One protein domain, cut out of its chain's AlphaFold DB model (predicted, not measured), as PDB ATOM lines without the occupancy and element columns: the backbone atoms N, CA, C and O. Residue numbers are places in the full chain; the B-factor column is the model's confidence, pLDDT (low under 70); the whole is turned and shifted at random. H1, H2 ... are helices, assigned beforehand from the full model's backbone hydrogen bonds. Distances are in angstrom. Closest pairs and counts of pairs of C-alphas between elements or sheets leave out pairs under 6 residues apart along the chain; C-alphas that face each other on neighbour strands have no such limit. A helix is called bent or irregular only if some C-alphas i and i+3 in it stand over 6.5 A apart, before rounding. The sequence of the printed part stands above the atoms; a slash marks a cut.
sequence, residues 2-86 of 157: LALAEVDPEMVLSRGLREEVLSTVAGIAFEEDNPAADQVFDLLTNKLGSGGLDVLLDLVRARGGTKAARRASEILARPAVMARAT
ATOM      1  N   LEU A   2     226.899 167.004 196.064       85.88
ATOM      2  CA  LEU A   2     226.838 168.464 196.278       85.88
ATOM      3  C   LEU A   2     226.701 169.263 194.968       85.88
ATOM      4  O   LEU A   2     225.721 169.973 194.805       85.88
ATOM      5  N   ALA A   3     227.594 169.036 193.998       87.31
ATOM      6  CA  ALA A   3     227.519 169.695 192.689       87.31
ATOM      7  C   ALA A   3     226.211 169.402 191.928       87.31
ATOM      8  O   ALA A   3     225.688 170.264 191.234       87.31
ATOM      9  N   LEU A   4     225.646 168.196 192.082       86.00
ATOM     10  CA  LEU A   4     224.356 167.866 191.469       86.00
ATOM     11  C   LEU A   4     223.218 168.636 192.143       86.00
ATOM     12  O   LEU A   4     222.347 169.135 191.452       86.00
ATOM     13  N   ALA A   5     223.247 168.783 193.468       88.69
ATOM     14  CA  ALA A   5     222.239 169.542 194.203       88.69
ATOM     15  C   ALA A   5     222.277 171.048 193.902       88.69
ATOM     16  O   ALA A   5     221.267 171.719 194.068       88.69
ATOM     17  N   GLU A   6     223.428 171.581 193.489       87.94
ATOM     18  CA  GLU A   6     223.561 172.976 193.051       87.94
ATOM     19  C   GLU A   6     222.958 173.206 191.662       87.94
ATOM     20  O   GLU A   6     222.368 174.254 191.415       87.94
ATOM     21  N   VAL A   7     223.103 172.226 190.768       91.00
ATOM     22  CA  VAL A   7     222.660 172.322 189.369       91.00
ATOM     23  C   VAL A   7     221.197 171.900 189.209       91.00
ATOM     24  O   VAL A   7     220.450 172.551 188.485       91.00
ATOM     25  N   ASP A   8     220.788 170.823 189.880       90.44
ATOM     26  CA  ASP A   8     219.448 170.241 189.804       90.44
ATOM     27  C   ASP A   8     219.023 169.629 191.162       90.44
ATOM     28  O   ASP A   8     219.196 168.428 191.419       90.44
ATOM     29  N   PRO A   9     218.464 170.457 192.067       90.31
ATOM     30  CA  PRO A   9     217.944 170.010 193.358       90.31
ATOM     31  C   PRO A   9     216.867 168.924 193.240       90.31
ATOM     32  O   PRO A   9     216.843 167.986 194.038       90.31
ATOM     33  N   GLU A  10     215.986 169.029 192.244       91.25
ATOM     34  CA  GLU A  10     214.857 168.112 192.060       91.25
ATOM     35  C   GLU A  10     215.341 166.717 191.662       91.25
ATOM     36  O   GLU A  10     214.823 165.709 192.150       91.25
ATOM     37  N   MET A  11     216.401 166.636 190.854       90.12
ATOM     38  CA  MET A  11     217.024 165.363 190.507       90.12
ATOM     39  C   MET A  11     217.571 164.640 191.743       90.12
ATOM     40  O   MET A  11     217.321 163.444 191.904       90.12
ATOM     41  N   VAL A  12     218.240 165.351 192.658       89.12
ATOM     42  CA  VAL A  12     218.728 164.771 193.929       89.12
ATOM     43  C   VAL A  12     217.577 164.270 194.802       89.12
ATOM     44  O   VAL A  12     217.714 163.269 195.504       89.12
ATOM     45  N   LEU A  13     216.432 164.949 194.765       91.75
ATOM     46  CA  LEU A  13     215.256 164.588 195.554       91.75
ATOM     47  C   LEU A  13     214.383 163.515 194.896       91.75
ATOM     48  O   LEU A  13     213.522 162.935 195.571       91.75
ATOM     49  N   SER A  14     214.612 163.226 193.617       91.69
ATOM     50  CA  SER A  14     213.816 162.292 192.832       91.69
ATOM     51  C   SER A  14     213.772 160.891 193.450       91.69
ATOM     52  O   SER A  14     214.715 160.411 194.084       91.69
ATOM     53  N   ARG A  15     212.651 160.190 193.235       87.31
ATOM     54  CA  ARG A  15     212.496 158.796 193.681       87.31
ATOM     55  C   ARG A  15     213.547 157.873 193.049       87.31
ATOM     56  O   ARG A  15     213.972 156.928 193.703       87.31
ATOM     57  N   GLY A  16     213.973 158.164 191.817       89.88
ATOM     58  CA  GLY A  16     214.913 157.338 191.055       89.88
ATOM     59  C   GLY A  16     216.348 157.335 191.582       89.88
ATOM     60  O   GLY A  16     217.045 156.362 191.343       89.88
ATOM     61  N   LEU A  17     216.773 158.377 192.310       91.81
ATOM     62  CA  LEU A  17     218.118 158.472 192.906       91.81
ATOM     63  C   LEU A  17     218.120 158.326 194.432       91.81
ATOM     64  O   LEU A  17     219.139 158.550 195.089       91.81
ATOM     65  N   ARG A  18     216.966 158.010 195.030       92.31
ATOM     66  CA  ARG A  18     216.808 158.050 196.485       92.31
ATOM     67  C   ARG A  18     217.769 157.090 197.183       92.31
ATOM     68  O   ARG A  18     218.386 157.486 198.167       92.31
ATOM     69  N   GLU A  19     217.927 155.866 196.688       93.19
ATOM     70  CA  GLU A  19     218.793 154.869 197.328       93.19
ATOM     71  C   GLU A  19     220.277 155.234 197.200       93.19
ATOM     72  O   GLU A  19     221.030 155.136 198.170       93.19
ATOM     73  N   GLU A  20     220.697 155.742 196.044       93.44
ATOM     74  CA  GLU A  20     222.058 156.211 195.790       93.44
ATOM     75  C   GLU A  20     222.406 157.395 196.691       93.44
ATOM     76  O   GLU A  20     223.494 157.437 197.275       93.44
ATOM     77  N   VAL A  21     221.468 158.332 196.861       93.31
ATOM     78  CA  VAL A  21     221.607 159.457 197.791       93.31
ATOM     79  C   VAL A  21     221.744 158.943 199.220       93.31
ATOM     80  O   VAL A  21     222.698 159.311 199.902       93.31
ATOM     81  N   LEU A  22     220.859 158.051 199.675       93.56
ATOM     82  CA  LEU A  22     220.928 157.490 201.029       93.56
ATOM     83  C   LEU A  22     222.237 156.735 201.275       93.56
ATOM     84  O   LEU A  22     222.848 156.898 202.332       93.56
ATOM     85  N   SER A  23     222.686 155.945 200.301       93.19
ATOM     86  CA  SER A  23     223.945 155.206 200.367       93.19
ATOM     87  C   SER A  23     225.146 156.150 200.446       93.19
ATOM     88  O   SER A  23     226.009 155.983 201.307       93.19
ATOM     89  N   THR A  24     225.156 157.201 199.620       92.38
ATOM     90  CA  THR A  24     226.210 158.225 199.606       92.38
ATOM     91  C   THR A  24     226.275 158.974 200.935       92.38
ATOM     92  O   THR A  24     227.347 159.094 201.526       92.38
ATOM     93  N   VAL A  25     225.131 159.443 201.442       92.94
ATOM     94  CA  VAL A  25     225.050 160.161 202.724       92.94
ATOM     95  C   VAL A  25     225.491 159.254 203.875       92.94
ATOM     96  O   VAL A  25     226.248 159.687 204.742       92.94
ATOM     97  N   ALA A  26     225.057 157.987 203.882       91.94
ATOM     98  CA  ALA A  26     225.460 157.019 204.896       91.94
ATOM     99  C   ALA A  26     226.968 156.728 204.865       91.94
ATOM    100  O   ALA A  26     227.580 156.640 205.928       91.94
ATOM    101  N   GLY A  27     227.555 156.608 203.670       90.62
ATOM    102  CA  GLY A  27     228.985 156.366 203.480       90.62
ATOM    103  C   GLY A  27     229.852 157.539 203.930       90.62
ATOM    104  O   GLY A  27     230.763 157.350 204.727       90.62
ATOM    105  N   ILE A  28     229.528 158.764 203.503       88.12
ATOM    106  CA  ILE A  28     230.291 159.972 203.873       88.12
ATOM    107  C   ILE A  28     230.247 160.222 205.391       88.12
ATOM    108  O   ILE A  28     231.205 160.714 205.976       88.12
ATOM    109  N   ALA A  29     229.146 159.857 206.050       88.31
ATOM    110  CA  ALA A  29     228.976 160.017 207.493       88.31
ATOM    111  C   ALA A  29     229.526 158.847 208.332       88.31
ATOM    112  O   ALA A  29     229.304 158.809 209.547       88.31
ATOM    113  N   PHE A  30     230.168 157.857 207.705       85.69
ATOM    114  CA  PHE A  30     230.794 156.741 208.411       85.69
ATOM    115  C   PHE A  30     232.082 157.175 209.127       85.69
ATOM    116  O   PHE A  30     232.302 156.813 210.290       85.69
ATOM    117  N   GLU A  31     232.896 157.977 208.442       77.81
ATOM    118  CA  GLU A  31     234.149 158.533 208.949       77.81
ATOM    119  C   GLU A  31     233.894 159.601 210.021       77.81
ATOM    120  O   GLU A  31     232.917 160.351 209.965       77.81
ATOM    121  N   GLU A  32     234.770 159.654 211.027       67.44
ATOM    122  CA  GLU A  32     234.757 160.732 212.022       67.44
ATOM    123  C   GLU A  32     235.363 162.000 211.416       67.44
ATOM    124  O   GLU A  32     236.297 161.920 210.623       67.44
ATOM    125  N   ASP A  33     234.786 163.155 211.755       74.12
ATOM    126  CA  ASP A  33     235.246 164.485 211.335       74.12
ATOM    127  C   ASP A  33     235.407 164.685 209.819       74.12
ATOM    128  O   ASP A  33     236.304 165.392 209.365       74.12
ATOM    129  N   ASN A  34     234.513 164.102 209.013       84.62
ATOM    130  CA  ASN A  34     234.494 164.332 207.570       84.62
ATOM    131  C   ASN A  34     233.778 165.666 207.233       84.62
ATOM    132  O   ASN A  34     232.547 165.737 207.335       84.62
ATOM    133  N   PRO A  35     234.482 166.717 206.755       87.31
ATOM    134  CA  PRO A  35     233.863 168.018 206.474       87.31
ATOM    135  C   PRO A  35     232.834 167.963 205.337       87.31
ATOM    136  O   PRO A  35     231.904 168.772 205.288       87.31
ATOM    137  N   ALA A  36     232.959 166.994 204.425       89.00
ATOM    138  CA  ALA A  36     231.962 166.778 203.386       89.00
ATOM    139  C   ALA A  36     230.642 166.269 203.987       89.00
ATOM    140  O   ALA A  36     229.576 166.625 203.483       89.00
ATOM    141  N   ALA A  37     230.681 165.512 205.091       91.25
ATOM    142  CA  ALA A  37     229.473 165.118 205.813       91.25
ATOM    143  C   ALA A  37     228.731 166.353 206.335       91.25
ATOM    144  O   ALA A  37     227.515 166.455 206.173       91.25
ATOM    145  N   ASP A  38     229.450 167.322 206.901       93.00
ATOM    146  CA  ASP A  38     228.842 168.550 207.414       93.00
ATOM    147  C   ASP A  38     228.141 169.354 206.325       93.00
ATOM    148  O   ASP A  38     226.985 169.743 206.500       93.00
ATOM    149  N   GLN A  39     228.793 169.519 205.174       94.06
ATOM    150  CA  GLN A  39     228.207 170.202 204.019       94.06
ATOM    151  C   GLN A  39     226.960 169.480 203.497       94.06
ATOM    152  O   GLN A  39     225.960 170.116 203.169       94.06
ATOM    153  N   VAL A  40     226.996 168.147 203.450       94.88
ATOM    154  CA  VAL A  40     225.863 167.323 203.021       94.88
ATOM    155  C   VAL A  40     224.680 167.459 203.977       94.88
ATOM    156  O   VAL A  40     223.554 167.677 203.533       94.88
ATOM    157  N   PHE A  41     224.906 167.367 205.287       96.44
ATOM    158  CA  PHE A  41     223.823 167.521 206.256       96.44
ATOM    159  C   PHE A  41     223.287 168.953 206.302       96.44
ATOM    160  O   PHE A  41     222.079 169.120 206.470       96.44
ATOM    161  N   ASP A  42     224.124 169.975 206.114       96.81
ATOM    162  CA  ASP A  42     223.659 171.358 205.971       96.81
ATOM    163  C   ASP A  42     222.775 171.528 204.729       96.81
ATOM    164  O   ASP A  42     221.655 172.030 204.835       96.81
ATOM    165  N   LEU A  43     223.220 171.020 203.574       96.25
ATOM    166  CA  LEU A  43     222.450 171.023 202.328       96.25
ATOM    167  C   LEU A  43     221.062 170.389 202.531       96.25
ATOM    168  O   LEU A  43     220.045 171.025 202.243       96.25
ATOM    169  N   LEU A  44     221.013 169.166 203.076       97.31
ATOM    170  CA  LEU A  44     219.763 168.441 203.339       97.31
ATOM    171  C   LEU A  44     218.865 169.172 204.349       97.31
ATOM    172  O   LEU A  44     217.644 169.140 204.232       97.31
ATOM    173  N   THR A  45     219.455 169.832 205.344       98.19
ATOM    174  CA  THR A  45     218.689 170.505 206.401       98.19
ATOM    175  C   THR A  45     218.138 171.850 205.941       98.19
ATOM    176  O   THR A  45     217.030 172.215 206.333       98.19
ATOM    177  N   ASN A  46     218.914 172.611 205.167       97.06
ATOM    178  CA  ASN A  46     218.702 174.049 205.003       97.06
ATOM    179  C   ASN A  46     218.491 174.508 203.563       97.06
ATOM    180  O   ASN A  46     217.865 175.547 203.373       97.06
ATOM    181  N   LYS A  47     218.984 173.769 202.566       95.88
ATOM    182  CA  LYS A  47     219.034 174.252 201.176       95.88
ATOM    183  C   LYS A  47     218.069 173.532 200.236       95.88
ATOM    184  O   LYS A  47     217.689 174.103 199.226       95.88
ATOM    185  N   LEU A  48     217.628 172.323 200.587       95.31
ATOM    186  CA  LEU A  48     216.717 171.506 199.767       95.31
ATOM    187  C   LEU A  48     215.258 171.513 200.256       95.31
ATOM    188  O   LEU A  48     214.484 170.602 199.955       95.31
ATOM    189  N   GLY A  49     214.878 172.515 201.054       95.31
ATOM    190  CA  GLY A  49     213.519 172.654 201.577       95.31
ATOM    191  C   GLY A  49     213.038 171.420 202.350       95.31
ATOM    192  O   GLY A  49     213.814 170.742 203.026       95.31
ATOM    193  N   SER A  50     211.742 171.113 202.257       96.31
ATOM    194  CA  SER A  50     211.167 169.932 202.912       96.31
ATOM    195  C   SER A  50     211.646 168.613 202.299       96.31
ATOM    196  O   SER A  50     211.740 167.629 203.026       96.31
ATOM    197  N   GLY A  51     212.012 168.592 201.012       95.88
ATOM    198  CA  GLY A  51     212.514 167.388 200.346       95.88
ATOM    199  C   GLY A  51     213.841 166.901 200.932       95.88
ATOM    200  O   GLY A  51     214.031 165.701 201.128       95.88
ATOM    201  N   GLY A  52     214.730 167.823 201.309       97.25
ATOM    202  CA  GLY A  52     215.941 167.481 202.058       97.25
ATOM    203  C   GLY A  52     215.635 166.861 203.427       97.25
ATOM    204  O   GLY A  52     216.260 165.876 203.822       97.25
ATOM    205  N   LEU A  53     214.604 167.358 204.121       98.44
ATOM    206  CA  LEU A  53     214.143 166.767 205.382       98.44
ATOM    207  C   LEU A  53     213.522 165.379 205.171       98.44
ATOM    208  O   LEU A  53     213.694 164.499 206.014       98.44
ATOM    209  N   ASP A  54     212.850 165.157 204.042       97.25
ATOM    210  CA  ASP A  54     212.348 163.838 203.662       97.25
ATOM    211  C   ASP A  54     213.495 162.839 203.454       97.25
ATOM    212  O   ASP A  54     213.386 161.699 203.903       97.25
ATOM    213  N   VAL A  55     214.619 163.260 202.856       97.06
ATOM    214  CA  VAL A  55     215.834 162.427 202.751       97.06
ATOM    215  C   VAL A  55     216.388 162.088 204.137       97.06
ATOM    216  O   VAL A  55     216.744 160.938 204.391       97.06
ATOM    217  N   LEU A  56     216.420 163.051 205.067       97.94
ATOM    218  CA  LEU A  56     216.832 162.784 206.450       97.94
ATOM    219  C   LEU A  56     215.907 161.761 207.129       97.94
ATOM    220  O   LEU A  56     216.392 160.869 207.826       97.94
ATOM    221  N   LEU A  57     214.589 161.852 206.918       98.06
ATOM    222  CA  LEU A  57     213.643 160.871 207.455       98.06
ATOM    223  C   LEU A  57     213.876 159.485 206.843       98.06
ATOM    224  O   LEU A  57     213.874 158.488 207.567       98.06
ATOM    225  N   ASP A  58     214.114 159.403 205.538       96.62
ATOM    226  CA  ASP A  58     214.399 158.131 204.877       96.62
ATOM    227  C   ASP A  58     215.715 157.518 205.359       96.62
ATOM    228  O   ASP A  58     215.781 156.307 205.561       96.62
ATOM    229  N   LEU A  59     216.726 158.331 205.677       96.56
ATOM    230  CA  LEU A  59     217.961 157.857 206.299       96.56
ATOM    231  C   LEU A  59     217.697 157.229 207.676       96.56
ATOM    232  O   LEU A  59     218.207 156.149 207.976       96.56
ATOM    233  N   VAL A  60     216.841 157.856 208.492       96.88
ATOM    234  CA  VAL A  60     216.395 157.314 209.790       96.88
ATOM    235  C   VAL A  60     215.624 155.997 209.627       96.88
ATOM    236  O   VAL A  60     215.710 155.116 210.489       96.88
ATOM    237  N   ARG A  61     214.848 155.857 208.548       94.94
ATOM    238  CA  ARG A  61     214.024 154.670 208.274       94.94
ATOM    239  C   ARG A  61     214.841 153.508 207.715       94.94
ATOM    240  O   ARG A  61     214.714 152.397 208.222       94.94
ATOM    241  N   ALA A  62     215.677 153.762 206.713       93.94
ATOM    242  CA  ALA A  62     216.386 152.739 205.948       93.94
ATOM    243  C   ALA A  62     217.743 152.353 206.550       93.94
ATOM    244  O   ALA A  62     218.165 151.207 206.426       93.94
ATOM    245  N   ARG A  63     218.442 153.286 207.208       93.00
ATOM    246  CA  ARG A  63     219.819 153.089 207.702       93.00
ATOM    247  C   ARG A  63     219.905 153.170 209.229       93.00
ATOM    248  O   ARG A  63     220.889 153.669 209.779       93.00
ATOM    249  N   GLY A  64     218.866 152.699 209.922       88.12
ATOM    250  CA  GLY A  64     218.804 152.682 211.385       88.12
ATOM    251  C   GLY A  64     220.052 152.057 212.025       88.12
ATOM    252  O   GLY A  64     220.592 151.078 211.522       88.12
ATOM    253  N   GLY A  65     220.533 152.649 213.122       87.50
ATOM    254  CA  GLY A  65     221.749 152.208 213.823       87.50
ATOM    255  C   GLY A  65     223.064 152.781 213.278       87.50
ATOM    256  O   GLY A  65     224.079 152.711 213.964       87.50
ATOM    257  N   THR A  66     223.063 153.409 212.097       92.00
ATOM    258  CA  THR A  66     224.254 154.097 211.564       92.00
ATOM    259  C   THR A  66     224.470 155.474 212.206       92.00
ATOM    260  O   THR A  66     223.525 156.111 212.689       92.00
ATOM    261  N   LYS A  67     225.713 155.984 212.158       92.62
ATOM    262  CA  LYS A  67     226.046 157.363 212.576       92.62
ATOM    263  C   LYS A  67     225.222 158.399 211.800       92.62
ATOM    264  O   LYS A  67     224.695 159.339 212.393       92.62
ATOM    265  N   ALA A  68     225.044 158.168 210.501       94.56
ATOM    266  CA  ALA A  68     224.269 159.020 209.609       94.56
ATOM    267  C   ALA A  68     222.793 159.119 210.041       94.56
ATOM    268  O   ALA A  68     222.259 160.217 210.192       94.56
ATOM    269  N   ALA A  69     222.150 157.978 210.315       95.75
ATOM    270  CA  ALA A  69     220.764 157.945 210.783       95.75
ATOM    271  C   ALA A  69     220.596 158.595 212.162       95.75
ATOM    272  O   ALA A  69     219.615 159.304 212.389       95.75
ATOM    273  N   ARG A  70     221.558 158.406 213.076       95.31
ATOM    274  CA  ARG A  70     221.550 159.089 214.379       95.31
ATOM    275  C   ARG A  70     221.607 160.609 214.204       95.31
ATOM    276  O   ARG A  70     220.742 161.305 214.732       95.31
ATOM    277  N   ARG A  71     222.542 161.107 213.389       96.19
ATOM    278  CA  ARG A  71     222.673 162.538 213.076       96.19
ATOM    279  C   ARG A  71     221.407 163.105 212.426       96.19
ATOM    280  O   ARG A  71     220.926 164.159 212.838       96.19
ATOM    281  N   ALA A  72     220.818 162.398 211.460       97.81
ATOM    282  CA  ALA A  72     219.544 162.796 210.858       97.81
ATOM    283  C   ALA A  72     218.412 162.872 211.895       97.81
ATOM    284  O   ALA A  72     217.665 163.849 211.921       97.81
ATOM    285  N   SER A  73     218.315 161.889 212.795       97.81
ATOM    286  CA  SER A  73     217.326 161.901 213.877       97.81
ATOM    287  C   SER A  73     217.520 163.086 214.829       97.81
ATOM    288  O   SER A  73     216.541 163.704 215.243       97.81
ATOM    289  N   GLU A  74     218.758 163.431 215.180       97.62
ATOM    290  CA  GLU A  74     219.068 164.589 216.032       97.62
ATOM    291  C   GLU A  74     218.707 165.916 215.358       97.62
ATOM    292  O   GLU A  74     218.170 166.814 216.008       97.62
ATOM    293  N   ILE A  75     218.957 166.041 214.053       98.31
ATOM    294  CA  ILE A  75     218.562 167.214 213.264       98.31
ATOM    295  C   ILE A  75     217.038 167.347 213.229       98.31
ATOM    296  O   ILE A  75     216.508 168.410 213.556       98.31
ATOM    297  N   LEU A  76     216.325 166.268 212.895       98.44
ATOM    298  CA  LEU A  76     214.862 166.254 212.832       98.44
ATOM    299  C   LEU A  76     214.208 166.456 214.208       98.44
ATOM    300  O   LEU A  76     213.092 166.956 214.297       98.44
ATOM    301  N   ALA A  77     214.893 166.132 215.306       98.12
ATOM    302  CA  ALA A  77     214.395 166.398 216.654       98.12
ATOM    303  C   ALA A  77     214.342 167.893 217.019       98.12
ATOM    304  O   ALA A  77     213.693 168.244 218.007       98.12
ATOM    305  N   ARG A  78     214.998 168.777 216.256       98.44
ATOM    306  CA  ARG A  78     215.039 170.219 216.538       98.44
ATOM    307  C   ARG A  78     213.702 170.873 216.161       98.44
ATOM    308  O   ARG A  78     213.309 170.786 214.995       98.44
ATOM    309  N   PRO A  79     213.035 171.609 217.075       98.06
ATOM    310  CA  PRO A  79     211.746 172.246 216.785       98.06
ATOM    311  C   PRO A  79     211.770 173.164 215.555       98.06
ATOM    312  O   PRO A  79     210.873 173.094 214.721       98.06
ATOM    313  N   ALA A  80     212.832 173.961 215.394       97.38
ATOM    314  CA  ALA A  80     212.994 174.865 214.254       97.38
ATOM    315  C   ALA A  80     213.094 174.130 212.903       97.38
ATOM    316  O   ALA A  80     212.590 174.619 211.894       97.38
ATOM    317  N   VAL A  81     213.702 172.938 212.872       98.25
ATOM    318  CA  VAL A  81     213.770 172.109 211.657       98.25
ATOM    319  C   VAL A  81     212.405 171.486 211.379       98.25
ATOM    320  O   VAL A  81     211.896 171.582 210.264       98.25
ATOM    321  N   MET A  82     211.775 170.907 212.403       97.62
ATOM    322  CA  MET A  82     210.485 170.228 212.272       97.62
ATOM    323  C   MET A  82     209.339 171.187 211.894       97.62
ATOM    324  O   MET A  82     208.392 170.786 211.216       97.62
ATOM    325  N   ALA A  83     209.449 172.474 212.238       97.31
ATOM    326  CA  ALA A  83     208.528 173.517 211.789       97.31
ATOM    327  C   ALA A  83     208.510 173.704 210.257       97.31
ATOM    328  O   ALA A  83     207.492 174.127 209.711       97.31
ATOM    329  N   ARG A  84     209.592 173.345 209.549       97.75
ATOM    330  CA  ARG A  84     209.678 173.381 208.074       97.75
ATOM    331  C   ARG A  84     209.271 172.065 207.406       97.75
ATOM    332  O   ARG A  84     209.111 172.017 206.191       97.75
ATOM    333  N   ALA A  85     209.122 170.991 208.178       97.94
ATOM    334  CA  ALA A  85     208.746 169.685 207.655       97.94
ATOM    335  C   ALA A  85     207.276 169.638 207.215       97.94
ATOM    336  O   ALA A  85     206.434 170.350 207.774       97.94
ATOM    337  N   THR A  86     206.965 168.748 206.271       97.88
ATOM    338  CA  THR A  86     205.584 168.439 205.872       97.88
ATOM    339  C   THR A  86     204.812 167.775 207.023       97.88
ATOM    340  O   THR A  86     205.427 167.142 207.890       97.88
TER     341      THR A  86
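AT A GLANCE: This is residues 2 to 86 of the 157 residues of an uncharacterized protein of Sorangium cellulosum (UniProt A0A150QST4). The model is a rounded cluster of four crossed helices, H3, H4, H5 and H6, set round a shared core, with the short H1 and H2 at one end and the short H7 at another. H5 packs on H3, H4 and H6; H3 and H4 open from each other like a V, while H6 folds back on H5. The printed part has 85 residues with seven named helices, H1 to H7 in order along the chain, and no named strand; the class is all helix. The whole is compact: the radius of gyration of the C-alphas is 11.7 A, and the C-alphas span 28 by 27 by 22 A along their three main axes.

IN THESE COORDINATES: H1, residues 2 to 7, begins at C-alpha 2 (226.838, 168.464, 196.278), and H2 is residues 9 to 13. H3, residues 15 to 28, is 20.5 A long and irregular: C-alphas 16 and 19 are 7.8 A apart. H4, residues 35 to 47, is 16.9 A long; it is neither bent nor irregular, but only just: C-alphas 44 and 47 are 6.2 A apart. H5, residues 49 to 62, is 20.6 A long and begins at C-alpha 49 (213.519, 172.654, 201.577). H6, residues 67 to 76, is 14.3 A long. H7, residues 79 to 82, ends at C-alpha 82 (210.485, 170.228, 212.272).

HOW THE PARTS SIT: H3 and H5 are the hub, touching four helices each. They touch each other, closest at the C-alphas of Leu 22 and Leu 59, 6.1 A apart, and are only just about perpendicular at 70.2 degrees. H5 and H6 form a hairpin at a steep tilt of 45 degrees, closest at the C-alphas of Val 60 and Ala 69, 4.5 A apart. H4 touches H5 with residues 43 to 46 alone, closest at the C-alphas of Leu 44 and Gly 52, 4.1 A apart. H3 and H4 form a hairpin at a steep tilt of 39 degrees, closest at the C-alphas of Ile 28 and Ala 37, 5.6 A apart. H3 and H6 touch only at their ends, closest at the C-alphas of Ala 26 and Ala 68, 5.3 A apart. H1 and H2 touch only at the corner, closest at the C-alphas of Ala 5 and Val 12, 5.9 A apart. H2 and H5 only just touch, with 3 pairs of C-alphas within 8 A, the closest those of Leu 13 and Gly 51, 6.2 A apart. H7 touches no helix; it is close to H6 but not clearly touching, closest at the C-alphas of Leu 76 and Met 82, 5.9 A apart. In H1, H2, H4 and H6 every O i to N i+4 pair is within hydrogen-bond range; in H3 it is 8 of 10 and in H5 9 of 10, and H7 is too short for such a pair.

THE WHOLE: The two C-alphas farthest apart are those of Val 7 and Gly 65, 31.7 A. The printed part has no cut and no long link. Mean pLDDT of the printed part is 93.0, and residue 32 alone is under 70.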